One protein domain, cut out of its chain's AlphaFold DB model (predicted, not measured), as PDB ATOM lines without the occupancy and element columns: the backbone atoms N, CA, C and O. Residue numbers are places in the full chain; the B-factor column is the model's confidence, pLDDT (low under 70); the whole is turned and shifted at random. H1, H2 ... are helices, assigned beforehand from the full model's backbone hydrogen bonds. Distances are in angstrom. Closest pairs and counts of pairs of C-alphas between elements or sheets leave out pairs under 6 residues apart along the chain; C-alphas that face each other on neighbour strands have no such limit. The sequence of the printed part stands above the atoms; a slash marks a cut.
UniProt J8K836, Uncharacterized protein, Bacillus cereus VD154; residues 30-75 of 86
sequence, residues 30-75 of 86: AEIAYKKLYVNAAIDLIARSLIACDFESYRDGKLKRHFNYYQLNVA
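AT A GLANCE: This is residues 30 to 75 of the 86 residues of an uncharacterized protein of Bacillus cereus VD154 (UniProt J8K836). One long helix, H1, sticks out as an arm with residues 30 to 50, and the chain after it makes a hook: residues 52 to 66 run on, fold back in a turn at residues 58 to 63, and lead to a short helix, H2. The printed part has 46 residues, with two named helices, H1 then H2, and no named strand; the class is all helix. The whole is extended, with a radius of gyration of the C-alphas of 16.9 A and spans of 54 by 21 by 12 A.

IN THESE COORDINATES: H1, residues 30 to 51, is 31.0 A long, from C-alpha 30 at (62.319, -51.101, -122.795) to C-alpha 51 at (82.949, -28.869, -116.556). H2, residues 67 to 72, ends with C-alpha 72 at (87.224, -24.987, -109.292).

HOW THE PARTS SIT: H1 and H2 are apart, with no C-alpha of the one within 8 A of the other. Between them, residues 58 to 59 pair antiparallel with residues 62 to 63. In H1 and H2 every O i to N i+4 pair is within hydrogen-bond range.

THE WHOLE: The C-alphas of Ala 30 and Asp 60, the two farthest apart, are 54.3 A apart. The printed part has no cut. The link from H1 to H2, 15 residues, is long. Mean pLDDT of the printed part is 82.0; residues 65, 73 and 75 are under 70.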
ATOM      1  N   ALA A  30      61.942 -52.136-121.842       80.44
ATOM      2  CA  ALA A  30      62.319 -51.101-122.795       80.44
ATOM      3  C   ALA A  30      61.922 -49.712-122.279       80.44
ATOM      4  O   ALA A  30      62.754 -48.808-122.262       80.44
ATOM      5  N   GLU A  31      60.700 -49.545-121.773       84.62
ATOM      6  CA  GLU A  31      60.226 -48.270-121.232       84.62
ATOM      7  C   GLU A  31      61.083 -47.787-120.051       84.62
ATOM      8  O   GLU A  31      61.492 -46.623-119.997       84.62
ATOM      9  N   ILE A  32      61.421 -48.688-119.123       87.38
ATOM     10  CA  ILE A  32      62.302 -48.375-117.990       87.38
ATOM     11  C   ILE A  32      63.708 -48.007-118.479       87.38
ATOM     12  O   ILE A  32      64.302 -47.053-117.970       87.38
ATOM     13  N   ALA A  33      64.247 -48.742-119.455       86.00
ATOM     14  CA  ALA A  33      65.559 -48.467-120.028       86.00
ATOM     15  C   ALA A  33      65.602 -47.090-120.702       86.00
ATOM     16  O   ALA A  33      66.518 -46.317-120.427       86.00
ATOM     17  N   TYR A  34      64.586 -46.739-121.496       87.00
ATOM     18  CA  TYR A  34      64.474 -45.420-122.117       87.00
ATOM     19  C   TYR A  34      64.384 -44.311-121.072       87.00
ATOM     20  O   TYR A  34      65.150 -43.353-121.140       87.00
ATOM     21  N   LYS A  35      63.520 -44.449-120.057       91.19
ATOM     22  CA  LYS A  35      63.400 -43.453-118.978       91.19
ATOM     23  C   LYS A  35      64.729 -43.234-118.250       91.19
ATOM     24  O   LYS A  35      65.128 -42.088-118.042       91.19
ATOM     25  N   LYS A  36      65.446 -44.310-117.913       91.19
ATOM     26  CA  LYS A  36      66.781 -44.219-117.296       91.19
ATOM     27  C   LYS A  36      67.803 -43.577-118.231       91.19
ATOM     28  O   LYS A  36      68.587 -42.747-117.784       91.19
ATOM     29  N   LEU A  37      67.779 -43.926-119.516       91.50
ATOM     30  CA  LEU A  37      68.676 -43.360-120.519       91.50
ATOM     31  C   LEU A  37      68.459 -41.855-120.680       91.50
ATOM     32  O   LEU A  37      69.438 -41.118-120.674       91.50
ATOM     33  N   TYR A  38      67.211 -41.383-120.752       90.88
ATOM     34  CA  TYR A  38      66.915 -39.951-120.850       90.88
ATOM     35  C   TYR A  38      67.411 -39.172-119.634       90.88
ATOM     36  O   TYR A  38      68.039 -38.126-119.792       90.88
ATOM     37  N   VAL A  39      67.173 -39.688-118.425       93.62
ATOM     38  CA  VAL A  39      67.649 -39.047-117.192       93.62
ATOM     39  C   VAL A  39      69.176 -39.017-117.155       93.62
ATOM     40  O   VAL A  39      69.760 -37.961-116.933       93.62
ATOM     41  N   ASN A  40      69.833 -40.142-117.442       93.06
ATOM     42  CA  ASN A  40      71.293 -40.220-117.451       93.06
ATOM     43  C   ASN A  40      71.913 -39.325-118.532       93.06
ATOM     44  O   ASN A  40      72.915 -38.669-118.270       93.06
ATOM     45  N   ALA A  41      71.305 -39.250-119.717       93.38
ATOM     46  CA  ALA A  41      71.756 -38.376-120.794       93.38
ATOM     47  C   ALA A  41      71.606 -36.893-120.427       93.38
ATOM     48  O   ALA A  41      72.507 -36.104-120.699       93.38
ATOM     49  N   ALA A  42      70.504 -36.509-119.775       94.31
ATOM     50  CA  ALA A  42      70.313 -35.144-119.290       94.31
ATOM     51  C   ALA A  42      71.342 -34.778-118.207       94.31
ATOM     52  O   ALA A  42      71.921 -33.694-118.255       94.31
ATOM     53  N   ILE A  43      71.612 -35.692-117.269       94.19
ATOM     54  CA  ILE A  43      72.645 -35.510-116.242       94.19
ATOM     55  C   ILE A  43      74.024 -35.352-116.890       94.19
ATOM     56  O   ILE A  43      74.740 -34.414-116.549       94.19
ATOM     57  N   ASP A  44      74.386 -36.227-117.833       93.25
ATOM     58  CA  ASP A  44      75.684 -36.180-118.517       93.25
ATOM     59  C   ASP A  44      75.848 -34.879-119.316       93.25
ATOM     60  O   ASP A  44      76.891 -34.232-119.252       93.25
ATOM     61  N   LEU A  45      74.791 -34.431-120.000       92.44
ATOM     62  CA  LEU A  45      74.794 -33.162-120.725       92.44
ATOM     63  C   LEU A  45      75.047 -31.974-119.786       92.44
ATOM     64  O   LEU A  45      75.918 -31.146-120.065       92.44
ATOM     65  N   ILE A  46      74.325 -31.903-118.662       92.06
ATOM     66  CA  ILE A  46      74.491 -30.831-117.671       92.06
ATOM     67  C   ILE A  46      75.899 -30.887-117.074       92.06
ATOM     68  O   ILE A  46      76.599 -29.876-117.065       92.06
ATOM     69  N   ALA A  47      76.352 -32.060-116.635       89.19
ATOM     70  CA  ALA A  47      77.666 -32.229-116.025       89.19
ATOM     71  C   ALA A  47      78.797 -31.809-116.974       89.19
ATOM     72  O   ALA A  47      79.672 -31.034-116.589       89.19
ATOM     73  N   ARG A  48      78.750 -32.248-118.238       87.00
ATOM     74  CA  ARG A  48      79.742 -31.861-119.251       87.00
ATOM     75  C   ARG A  48      79.709 -30.373-119.553       87.00
ATOM     76  O   ARG A  48      80.772 -29.778-119.707       87.00
ATOM     77  N   SER A  49      78.518 -29.773-119.616       87.62
ATOM     78  CA  SER A  49      78.394 -28.331-119.841       87.62
ATOM     79  C   SER A  49      79.027 -27.522-118.707       87.62
ATOM     80  O   SER A  49      79.740 -26.566-118.982       87.62
ATOM     81  N   LEU A  50      78.859 -27.953-117.451       84.69
ATOM     82  CA  LEU A  50      79.439 -27.285-116.285       84.69
ATOM     83  C   LEU A  50      80.961 -27.439-116.211       84.69
ATOM     84  O   LEU A  50      81.645 -26.483-115.870       84.69
ATOM     85  N   ILE A  51      81.495 -28.618-116.547       82.12
ATOM     86  CA  ILE A  51      82.949 -28.869-116.556       82.12
ATOM     87  C   ILE A  51      83.649 -28.068-117.664       82.12
ATOM     88  O   ILE A  51      84.811 -27.704-117.516       82.12
ATOM     89  N   ALA A  52      82.961 -27.797-118.775       80.81
ATOM     90  CA  ALA A  52      83.507 -27.008-119.876       80.81
ATOM     91  C   ALA A  52      83.538 -25.493-119.595       80.81
ATOM     92  O   ALA A  52      84.141 -24.750-120.369       80.81
ATOM     93  N   CYS A  53      82.878 -25.022-118.533       79.88
ATOM     94  CA  CYS A  53      82.862 -23.612-118.163       79.88
ATOM     95  C   CYS A  53      84.020 -23.269-117.217       79.88
ATOM     96  O   CYS A  53      84.205 -23.921-116.193       79.88
ATOM     97  N   ASP A  54      84.736 -22.181-117.510       75.75
ATOM     98  CA  ASP A  54      85.697 -21.589-116.577       75.75
ATOM     99  C   ASP A  54      84.971 -20.713-115.548       75.75
ATOM    100  O   ASP A  54      84.200 -19.814-115.896       75.75
ATOM    101  N   PHE A  55      85.246 -20.928-114.263       76.62
ATOM    102  CA  PHE A  55      84.708 -20.088-113.199       76.62
ATOM    103  C   PHE A  55      85.557 -18.830-113.025       76.62
ATOM    104  O   PHE A  55      86.726 -18.900-112.641       76.62
ATOM    105  N   GLU A  56      84.962 -17.662-113.239       79.56
ATOM    106  CA  GLU A  56      85.586 -16.373-112.943       79.56
ATOM    107  C   GLU A  56      85.243 -15.904-111.525       79.56
ATOM    108  O   GLU A  56      84.091 -15.942-111.097       79.56
ATOM    109  N   SER A  57      86.239 -15.418-110.780       77.69
ATOM    110  CA  SER A  57      86.025 -14.816-109.461       77.69
ATOM    111  C   SER A  57      86.297 -13.313-109.487       77.69
ATOM    112  O   SER A  57      87.379 -12.870-109.882       77.69
ATOM    113  N   TYR A  58      85.327 -12.532-109.012       79.31
ATOM    114  CA  TYR A  58      85.400 -11.075-108.916       79.31
ATOM    115  C   TYR A  58      85.550 -10.635-107.458       79.31
ATOM    116  O   TYR A  58      84.897 -11.171-106.562       79.31
ATOM    117  N   ARG A  59      86.409  -9.643-107.209       78.56
ATOM    118  CA  ARG A  59      86.528  -8.959-105.914       78.56
ATOM    119  C   ARG A  59      86.649  -7.459-106.166       78.56
ATOM    120  O   ARG A  59      87.480  -7.052-106.974       78.56
ATOM    121  N   ASP A  60      85.819  -6.663-105.497       82.75
ATOM    122  CA  ASP A  60      85.786  -5.196-105.631       82.75
ATOM    123  C   ASP A  60      85.655  -4.729-107.096       82.75
ATOM    124  O   ASP A  60      86.337  -3.810-107.548       82.75
ATOM    125  N   GLY A  61      84.827  -5.433-107.880       82.81
ATOM    126  CA  GLY A  61      84.597  -5.145-109.302       82.81
ATOM    127  C   GLY A  61      85.758  -5.503-110.239       82.81
ATOM    128  O   GLY A  61      85.657  -5.268-111.439       82.81
ATOM    129  N   LYS A  62      86.851  -6.086-109.730       78.81
ATOM    130  CA  LYS A  62      88.001  -6.524-110.533       78.81
ATOM    131  C   LYS A  62      88.068  -8.046-110.603       78.81
ATOM    132  O   LYS A  62      87.868  -8.734-109.599       78.81
ATOM    133  N   LEU A  63      88.395  -8.569-111.786       77.81
ATOM    134  CA  LEU A  63      88.679  -9.989-111.979       77.81
ATOM    135  C   LEU A  63      89.912 -10.355-111.144       77.81
ATOM    136  O   LEU A  63      91.003  -9.822-111.358       77.81
ATOM    137  N   LYS A  64      89.747 -11.246-110.167       76.88
ATOM    138  CA  LYS A  64      90.829 -11.665-109.276       76.88
ATOM    139  C   LYS A  64      90.829 -13.175-109.178       76.88
ATOM    140  O   LYS A  64      89.969 -13.747-108.519       76.88
ATOM    141  N   ARG A  65      91.836 -13.814-109.775       69.81
ATOM    142  CA  ARG A  65      92.105 -15.248-109.610       69.81
ATOM    143  C   ARG A  65      92.584 -15.488-108.178       69.81
ATOM    144  O   ARG A  65      93.749 -15.277-107.857       69.81
ATOM    145  N   HIS A  66      91.651 -15.805-107.286       70.25
ATOM    146  CA  HIS A  66      91.927 -16.130-105.886       70.25
ATOM    147  C   HIS A  66      91.751 -17.638-105.662       70.25
ATOM    148  O   HIS A  66      91.437 -18.373-106.588       70.25
ATOM    149  N   PHE A  67      91.920 -18.098-104.425       70.00
ATOM    150  CA  PHE A  67      91.754 -19.487-103.985       70.00
ATOM    151  C   PHE A  67      90.641 -20.280-104.707       70.00
ATOM    152  O   PHE A  67      90.934 -21.322-105.285       70.00
ATOM    153  N   ASN A  68      89.412 -19.754-104.782       71.19
ATOM    154  CA  ASN A  68      88.285 -20.447-105.427       71.19
ATOM    155  C   ASN A  68      88.491 -20.691-106.933       71.19
ATOM    156  O   ASN A  68      88.070 -21.724-107.437       71.19
ATOM    157  N   TYR A  69      89.174 -19.785-107.644       74.81
ATOM    158  CA  TYR A  69      89.502 -19.966-109.064       74.81
ATOM    159  C   TYR A  69      90.358 -21.221-109.270       74.81
ATOM    160  O   TYR A  69      90.105 -22.020-110.164       74.81
ATOM    161  N   TYR A  70      91.353 -21.425-108.406       70.12
ATOM    162  CA  TYR A  70      92.246 -22.579-108.493       70.12
ATOM    163  C   TYR A  70      91.620 -23.866-107.944       70.12
ATOM    164  O   TYR A  70      92.011 -24.946-108.357       70.12
ATOM    165  N   GLN A  71      90.649 -23.788-107.036       74.62
ATOM    166  CA  GLN A  71      89.934 -24.986-106.586       74.62
ATOM    167  C   GLN A  71      88.963 -25.522-107.639       74.62
ATOM    168  O   GLN A  71      88.790 -26.732-107.735       74.62
ATOM    169  N   LEU A  72      88.324 -24.629-108.396       72.00
ATOM    170  CA  LEU A  72      87.224 -24.987-109.292       72.00
ATOM    171  C   LEU A  72      87.668 -25.239-110.737       72.00
ATOM    172  O   LEU A  72      87.019 -26.015-111.426       72.00
ATOM    173  N   ASN A  73      88.777 -24.636-111.179       69.44
ATOM    174  CA  ASN A  73      89.239 -24.737-112.573       69.44
ATOM    175  C   ASN A  73      90.464 -25.647-112.758       69.44
ATOM    176  O   ASN A  73      90.975 -25.783-113.869       69.44
ATOM    177  N   VAL A  74      91.001 -26.238-111.687       70.94
ATOM    178  CA  VAL A  74      92.152 -27.145-111.798       70.94
ATOM    179  C   VAL A  74      91.652 -28.564-112.033       70.94
ATOM    180  O   VAL A  74      90.786 -29.060-111.313       70.94
ATOM    181  N   ALA A  75      92.218 -29.225-113.046       64.31
ATOM    182  CA  ALA A  75      91.899 -30.610-113.360       64.31
ATOM    183  C   ALA A  75      92.116 -31.518-112.131       64.31
ATOM    184  O   ALA A  75      93.090 -31.328-111.392       64.31
TER     185      ALA A  75